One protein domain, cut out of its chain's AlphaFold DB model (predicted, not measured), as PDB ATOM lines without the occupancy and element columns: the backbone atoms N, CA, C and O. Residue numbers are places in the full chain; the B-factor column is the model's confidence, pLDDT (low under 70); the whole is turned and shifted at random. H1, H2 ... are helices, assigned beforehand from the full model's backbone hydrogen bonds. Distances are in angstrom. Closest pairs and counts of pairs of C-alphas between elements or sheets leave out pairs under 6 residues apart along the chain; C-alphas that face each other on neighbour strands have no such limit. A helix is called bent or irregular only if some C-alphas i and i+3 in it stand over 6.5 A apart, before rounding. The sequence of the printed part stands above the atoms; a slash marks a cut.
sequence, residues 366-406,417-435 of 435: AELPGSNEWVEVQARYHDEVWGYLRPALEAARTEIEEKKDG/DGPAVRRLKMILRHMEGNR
ATOM      1  N   ALA A 366     187.217 219.697 215.855       81.69
ATOM      2  CA  ALA A 366     187.348 220.881 215.000       81.69
ATOM      3  C   ALA A 366     186.776 220.711 213.576       81.69
ATOM      4  O   ALA A 366     186.326 221.694 212.988       81.69
ATOM      5  N   GLU A 367     186.776 219.495 213.020       87.69
ATOM      6  CA  GLU A 367     186.248 219.221 211.673       87.69
ATOM      7  C   GLU A 367     184.731 218.962 211.635       87.69
ATOM      8  O   GLU A 367     184.130 219.012 210.559       87.69
ATOM      9  N   LEU A 368     184.081 218.733 212.780       90.12
ATOM     10  CA  LEU A 368     182.630 218.546 212.834       90.12
ATOM     11  C   LEU A 368     181.895 219.888 212.628       90.12
ATOM     12  O   LEU A 368     182.060 220.813 213.422       90.12
ATOM     13  N   PRO A 369     181.033 220.028 211.604       84.50
ATOM     14  CA  PRO A 369     180.263 221.253 211.411       84.50
ATOM     15  C   PRO A 369     179.352 221.506 212.623       84.50
ATOM     16  O   PRO A 369     178.552 220.654 213.003       84.50
ATOM     17  N   GLY A 370     179.498 222.680 213.244       85.38
ATOM     18  CA  GLY A 370     178.756 223.083 214.447       85.38
ATOM     19  C   GLY A 370     179.411 222.705 215.782       85.38
ATOM     20  O   GLY A 370     178.953 223.152 216.828       85.38
ATOM     21  N   SER A 371     180.508 221.947 215.794       87.00
ATOM     22  CA  SER A 371     181.220 221.599 217.036       87.00
ATOM     23  C   SER A 371     181.780 222.811 217.778       87.00
ATOM     24  O   SER A 371     181.772 222.837 219.004       87.00
ATOM     25  N   ASN A 372     182.233 223.829 217.045       85.50
ATOM     26  CA  ASN A 372     182.790 225.043 217.625       85.50
ATOM     27  C   ASN A 372     181.736 225.792 218.457       85.50
ATOM     28  O   ASN A 372     182.052 226.325 219.515       85.50
ATOM     29  N   GLU A 373     180.469 225.755 218.030       88.00
ATOM     30  CA  GLU A 373     179.359 226.332 218.793       88.00
ATOM     31  C   GLU A 373     179.121 225.552 220.092       88.00
ATOM     32  O   GLU A 373     178.935 226.154 221.146       88.00
ATOM     33  N   TRP A 374     179.207 224.219 220.057       89.12
ATOM     34  CA  TRP A 374     179.095 223.381 221.256       89.12
ATOM     35  C   TRP A 374     180.261 223.567 222.226       89.12
ATOM     36  O   TRP A 374     180.037 223.649 223.433       89.12
ATOM     37  N   VAL A 375     181.491 223.676 221.719       86.25
ATOM     38  CA  VAL A 375     182.681 223.958 222.535       86.25
ATOM     39  C   VAL A 375     182.554 225.328 223.198       86.25
ATOM     40  O   VAL A 375     182.850 225.461 224.385       86.25
ATOM     41  N   GLU A 376     182.049 226.333 222.483       89.62
ATOM     42  CA  GLU A 376     181.817 227.662 223.042       89.62
ATOM     43  C   GLU A 376     180.690 227.666 224.087       89.62
ATOM     44  O   GLU A 376     180.849 228.249 225.159       89.62
ATOM     45  N   VAL A 377     179.574 226.977 223.829       89.38
ATOM     46  CA  VAL A 377     178.483 226.804 224.807       89.38
ATOM     47  C   VAL A 377     178.988 226.097 226.059       89.38
ATOM     48  O   VAL A 377     178.669 226.515 227.171       89.38
ATOM     49  N   GLN A 378     179.809 225.062 225.900       84.69
ATOM     50  CA  GLN A 378     180.390 224.341 227.022       84.69
ATOM     51  C   GLN A 378     181.383 225.206 227.802       84.69
ATOM     52  O   GLN A 378     181.356 225.177 229.030       84.69
ATOM     53  N   ALA A 379     182.212 226.004 227.124       87.19
ATOM     54  CA  ALA A 379     183.114 226.953 227.769       87.19
ATOM     55  C   ALA A 379     182.334 228.006 228.571       87.19
ATOM     56  O   ALA A 379     182.623 228.206 229.748       87.19
ATOM     57  N   ARG A 380     181.281 228.596 227.987       89.56
ATOM     58  CA  ARG A 380     180.406 229.545 228.693       89.56
ATOM     59  C   ARG A 380     179.677 228.896 229.861       89.56
ATOM     60  O   ARG A 380     179.624 229.485 230.928       89.56
ATOM     61  N   TYR A 381     179.164 227.676 229.708       86.19
ATOM     62  CA  TYR A 381     178.541 226.943 230.811       86.19
ATOM     63  C   TYR A 381     179.542 226.666 231.935       86.19
ATOM     64  O   TYR A 381     179.201 226.783 233.111       86.19
ATOM     65  N   HIS A 382     180.782 226.314 231.590       87.50
ATOM     66  CA  HIS A 382     181.833 226.112 232.575       87.50
ATOM     67  C   HIS A 382     182.125 227.421 233.315       87.50
ATOM     68  O   HIS A 382     182.042 227.459 234.537       87.50
ATOM     69  N   ASP A 383     182.360 228.512 232.595       88.50
ATOM     70  CA  ASP A 383     182.678 229.805 233.199       88.50
ATOM     71  C   ASP A 383     181.509 230.391 233.999       88.50
ATOM     72  O   ASP A 383     181.717 230.911 235.092       88.50
ATOM     73  N   GLU A 384     180.275 230.275 233.514       88.25
ATOM     74  CA  GLU A 384     179.093 230.775 234.212       88.25
ATOM     75  C   GLU A 384     178.771 229.883 235.414       88.25
ATOM     76  O   GLU A 384     178.831 230.330 236.557       88.25
ATOM     77  N   VAL A 385     178.488 228.595 235.206       84.19
ATOM     78  CA  VAL A 385     178.028 227.719 236.293       84.19
ATOM     79  C   VAL A 385     179.140 227.450 237.299       84.19
ATOM     80  O   VAL A 385     178.917 227.567 238.506       84.19
ATOM     81  N   TRP A 386     180.353 227.137 236.838       83.75
ATOM     82  CA  TRP A 386     181.461 226.863 237.753       83.75
ATOM     83  C   TRP A 386     182.111 228.133 238.281       83.75
ATOM     84  O   TRP A 386     182.620 228.108 239.404       83.75
ATOM     85  N   GLY A 387     182.051 229.249 237.551       85.56
ATOM     86  CA  GLY A 387     182.481 230.548 238.070       85.56
ATOM     87  C   GLY A 387     181.655 230.991 239.274       85.56
ATOM     88  O   GLY A 387     182.231 231.455 240.257       85.56
ATOM     89  N   TYR A 388     180.334 230.772 239.264       80.31
ATOM     90  CA  TYR A 388     179.484 231.046 240.431       80.31
ATOM     91  C   TYR A 388     179.650 230.017 241.556       80.31
ATOM     92  O   TYR A 388     179.564 230.377 242.734       80.31
ATOM     93  N   LEU A 389     179.906 228.747 241.228       84.81
ATOM     94  CA  LEU A 389     180.012 227.687 242.234       84.81
ATOM     95  C   LEU A 389     181.361 227.691 242.971       84.81
ATOM     96  O   LEU A 389     181.402 227.384 244.161       84.81
ATOM     97  N   ARG A 390     182.462 228.057 242.296       87.56
ATOM     98  CA  ARG A 390     183.822 228.040 242.870       87.56
ATOM     99  C   ARG A 390     183.942 228.833 244.177       87.56
ATOM    100  O   ARG A 390     184.412 228.244 245.147       87.56
ATOM    101  N   PRO A 391     183.496 230.102 244.257       89.19
ATOM    102  CA  PRO A 391     183.582 230.880 245.492       89.19
ATOM    103  C   PRO A 391     182.760 230.279 246.638       89.19
ATOM    104  O   PRO A 391     183.197 230.288 247.785       89.19
ATOM    105  N   ALA A 392     181.577 229.724 246.341       84.50
ATOM    106  CA  ALA A 392     180.741 229.071 247.347       84.50
ATOM    107  C   ALA A 392     181.380 227.770 247.860       84.50
ATOM    108  O   ALA A 392     181.346 227.497 249.058       84.50
ATOM    109  N   LEU A 393     181.999 226.997 246.963       89.25
ATOM    110  CA  LEU A 393     182.727 225.777 247.302       89.25
ATOM    111  C   LEU A 393     183.978 226.081 248.137       89.25
ATOM    112  O   LEU A 393     184.246 225.384 249.110       89.25
ATOM    113  N   GLU A 394     184.734 227.117 247.770       91.38
ATOM    114  CA  GLU A 394     185.926 227.550 248.501       91.38
ATOM    115  C   GLU A 394     185.567 228.034 249.909       91.38
ATOM    116  O   GLU A 394     186.163 227.559 250.871       91.38
ATOM    117  N   ALA A 395     184.534 228.871 250.047       88.69
ATOM    118  CA  ALA A 395     184.052 229.339 251.347       88.69
ATOM    119  C   ALA A 395     183.524 228.194 252.232       88.69
ATOM    120  O   ALA A 395     183.826 228.131 253.424       88.69
ATOM    121  N   ALA A 396     182.764 227.256 251.654       88.69
ATOM    122  CA  ALA A 396     182.290 226.076 252.376       88.69
ATOM    123  C   ALA A 396     183.458 225.178 252.806       88.69
ATOM    124  O   ALA A 396     183.468 224.652 253.916       88.69
ATOM    125  N   ARG A 397     184.474 225.029 251.950       90.44
ATOM    126  CA  ARG A 397     185.683 224.266 252.268       90.44
ATOM    127  C   ARG A 397     186.468 224.901 253.413       90.44
ATOM    128  O   ARG A 397     186.888 224.171 254.305       90.44
ATOM    129  N   THR A 398     186.672 226.219 253.399       90.31
ATOM    130  CA  THR A 398     187.382 226.916 254.483       90.31
ATOM    131  C   THR A 398     186.646 226.790 255.810       90.31
ATOM    132  O   THR A 398     187.277 226.532 256.825       90.31
ATOM    133  N   GLU A 399     185.316 226.882 255.792       83.38
ATOM    134  CA  GLU A 399     184.479 226.739 256.985       83.38
ATOM    135  C   GLU A 399     184.509 225.313 257.558       83.38
ATOM    136  O   GLU A 399     184.581 225.128 258.772       83.38
ATOM    137  N   ILE A 400     184.507 224.290 256.696       83.25
ATOM    138  CA  ILE A 400     184.642 222.893 257.131       83.25
ATOM    139  C   ILE A 400     186.029 222.633 257.727       83.25
ATOM    140  O   ILE A 400     186.117 221.931 258.732       83.25
ATOM    141  N   GLU A 401     187.104 223.171 257.139       86.94
ATOM    142  CA  GLU A 401     188.457 222.983 257.684       86.94
ATOM    143  C   GLU A 401     188.626 223.717 259.023       86.94
ATOM    144  O   GLU A 401     189.123 223.124 259.975       86.94
ATOM    145  N   GLU A 402     188.117 224.947 259.152       83.19
ATOM    146  CA  GLU A 402     188.143 225.696 260.418       83.19
ATOM    147  C   GLU A 402     187.345 224.983 261.522       83.19
ATOM    148  O   GLU A 402     187.809 224.863 262.655       83.19
ATOM    149  N   LYS A 403     186.174 224.424 261.186       79.12
ATOM    150  CA  LYS A 403     185.376 223.621 262.120       79.12
ATOM    151  C   LYS A 403     186.085 222.326 262.519       79.12
ATOM    152  O   LYS A 403     186.053 221.927 263.680       79.12
ATOM    153  N   LYS A 404     186.744 221.665 261.570       79.44
ATOM    154  CA  LYS A 404     187.489 220.425 261.806       79.44
ATOM    155  C   LYS A 404     188.689 220.634 262.734       79.44
ATOM    156  O   LYS A 404     188.983 219.740 263.524       79.44
ATOM    157  N   ASP A 405     189.333 221.796 262.671       78.75
ATOM    158  CA  ASP A 405     190.432 222.158 263.572       78.75
ATOM    159  C   ASP A 405     189.939 222.618 264.964       78.75
ATOM    160  O   ASP A 405     190.698 222.554 265.934       78.75
ATOM    161  N   GLY A 406     188.671 223.042 265.085       66.62
ATOM    162  CA  GLY A 406     188.050 223.503 266.337       66.62
ATOM    163  C   GLY A 406     187.290 222.444 267.157       66.62
ATOM    164  O   GLY A 406     187.326 222.496 268.385       66.62
ATOM    165  N   ASP A 417     175.616 223.171 260.261       81.44
ATOM    166  CA  ASP A 417     176.110 223.608 258.953       81.44
ATOM    167  C   ASP A 417     176.256 225.130 259.000       81.44
ATOM    168  O   ASP A 417     175.270 225.870 259.156       81.44
ATOM    169  N   GLY A 418     177.501 225.584 258.890       81.12
ATOM    170  CA  GLY A 418     177.818 226.997 258.862       81.12
ATOM    171  C   GLY A 418     177.293 227.693 257.590       81.12
ATOM    172  O   GLY A 418     176.847 227.025 256.644       81.12
ATOM    173  N   PRO A 419     177.200 229.036 257.582       81.75
ATOM    174  CA  PRO A 419     176.541 229.810 256.530       81.75
ATOM    175  C   PRO A 419     176.984 229.485 255.095       81.75
ATOM    176  O   PRO A 419     176.134 229.490 254.198       81.75
ATOM    177  N   ALA A 420     178.260 229.176 254.845       79.56
ATOM    178  CA  ALA A 420     178.727 228.868 253.494       79.56
ATOM    179  C   ALA A 420     178.323 227.448 253.069       79.56
ATOM    180  O   ALA A 420     177.810 227.256 251.962       79.56
ATOM    181  N   VAL A 421     178.450 226.469 253.972       82.69
ATOM    182  CA  VAL A 421     177.978 225.089 253.747       82.69
ATOM    183  C   VAL A 421     176.469 225.062 253.508       82.69
ATOM    184  O   VAL A 421     175.990 224.405 252.581       82.69
ATOM    185  N   ARG A 422     175.709 225.840 254.285       85.75
ATOM    186  CA  ARG A 422     174.259 225.969 254.123       85.75
ATOM    187  C   ARG A 422     173.893 226.535 252.756       85.75
ATOM    188  O   ARG A 422     173.002 225.998 252.102       85.75
ATOM    189  N   ARG A 423     174.601 227.573 252.300       82.56
ATOM    190  CA  ARG A 423     174.386 228.167 250.974       82.56
ATOM    191  C   ARG A 423     174.665 227.160 249.858       82.56
ATOM    192  O   ARG A 423     173.834 227.012 248.966       82.56
ATOM    193  N   LEU A 424     175.780 226.431 249.933       85.75
ATOM    194  CA  LEU A 424     176.130 225.394 248.958       85.75
ATOM    195  C   LEU A 424     175.076 224.277 248.913       85.75
ATOM    196  O   LEU A 424     174.615 223.899 247.838       85.75
ATOM    197  N   LYS A 425     174.641 223.794 250.080       85.88
ATOM    198  CA  LYS A 425     173.600 222.764 250.212       85.88
ATOM    199  C   LYS A 425     172.270 223.215 249.612       85.88
ATOM    200  O   LYS A 425     171.595 222.431 248.953       85.88
ATOM    201  N   MET A 426     171.909 224.481 249.806       87.75
ATOM    202  CA  MET A 426     170.700 225.064 249.230       87.75
ATOM    203  C   MET A 426     170.771 225.094 247.696       87.75
ATOM    204  O   MET A 426     169.833 224.653 247.038       87.75
ATOM    205  N   ILE A 427     171.905 225.528 247.131       85.56
ATOM    206  CA  ILE A 427     172.141 225.543 245.676       85.56
ATOM    207  C   ILE A 427     172.034 224.127 245.095       85.56
ATOM    208  O   ILE A 427     171.294 223.915 244.138       85.56
ATOM    209  N   LEU A 428     172.702 223.145 245.708       86.62
ATOM    210  CA  LEU A 428     172.656 221.749 245.261       86.62
ATOM    211  C   LEU A 428     171.235 221.180 245.306       86.62
ATOM    212  O   LEU A 428     170.794 220.553 244.347       86.62
ATOM    213  N   ARG A 429     170.484 221.467 246.373       88.19
ATOM    214  CA  ARG A 429     169.093 221.023 246.509       88.19
ATOM    215  C   ARG A 429     168.184 221.612 245.425       88.19
ATOM    216  O   ARG A 429     167.311 220.909 244.924       88.19
ATOM    217  N   HIS A 430     168.387 222.873 245.042       84.69
ATOM    218  CA  HIS A 430     167.645 223.485 243.934       84.69
ATOM    219  C   HIS A 430     168.006 222.880 242.571       84.69
ATOM    220  O   HIS A 430     167.142 222.792 241.705       84.69
ATOM    221  N   MET A 431     169.248 222.430 242.383       81.94
ATOM    222  CA  MET A 431     169.663 221.737 241.157       81.94
ATOM    223  C   MET A 431     169.115 220.305 241.072       81.94
ATOM    224  O   MET A 431     168.873 219.804 239.977       81.94
ATOM    225  N   GLU A 432     168.917 219.642 242.211       82.56
ATOM    226  CA  GLU A 432     168.465 218.249 242.280       82.56
ATOM    227  C   GLU A 432     166.942 218.101 242.108       82.56
ATOM    228  O   GLU A 432     166.481 217.125 241.525       82.56
ATOM    229  N   GLY A 433     166.159 219.092 242.552       72.31
ATOM    230  CA  GLY A 433     164.691 219.077 242.477       72.31
ATOM    231  C   GLY A 433     164.078 219.423 241.114       72.31
ATOM    232  O   GLY A 433     162.858 219.430 241.003       72.31
ATOM    233  N   ASN A 434     164.893 219.723 240.100       55.94
ATOM    234  CA  ASN A 434     164.439 220.122 238.761       55.94
ATOM    235  C   ASN A 434     164.592 218.994 237.713       55.94
ATOM    236  O   ASN A 434     164.733 219.282 236.525       55.94
ATOM    237  N   ARG A 435     164.633 217.728 238.158       48.19
ATOM    238  CA  ARG A 435     164.712 216.530 237.303       48.19
ATOM    239  C   ARG A 435     163.371 215.852 237.105       48.19
ATOM    240  O   ARG A 435     162.590 215.811 238.081       48.19
TER     241      ARG A 435
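This is residues 366 to 406 and 417 to 435 of the 435 residues of an uncharacterized protein of Penicillium steckii (UniProt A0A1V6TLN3). One long bent helix, H1, makes the longest axis, and a shorter helix, H2, slants off its second arm like a branch; residues 376 to 388 of the first arm stick out. The printed part has 60 residues with two named helices, H1 then H2, all helix. It is an extended rod, radius of gyration of the C-alphas 16.6 A, spanning 55 by 25 by 13 A.

Look at H1, residues 371 to 406, assigned by its hydrogen bonds as one helix but bent: C-alphas 388 and 391 are 6.5 A apart. Its arms, H1a up to 388 and H1b from 391, stand at a steep tilt of 40 degrees. H2, residues 419 to 432, touches H1b with residues 420 to 424 alone; the closest C-alphas, of Ala 396 and Val 421, are 4.6 A apart. They run opposite ways at a steep tilt of 49 degrees. H1a and H2 are apart. In H1a, H1b and H2 every O i to N i+4 pair is within hydrogen-bond range.

Find C-alpha 371 at (181.220, 221.599, 217.036); H1a runs 25.3 A from there, H1b 22.6 A, and H2 20.0 A to C-alpha 432 at (168.465, 218.249, 242.280).

Residues 407 to 416 are not printed; C-alphas 406 and 417 are 14.0 A apart across this cut. Find pLDDT under 70 at residues 406, 434 and 435.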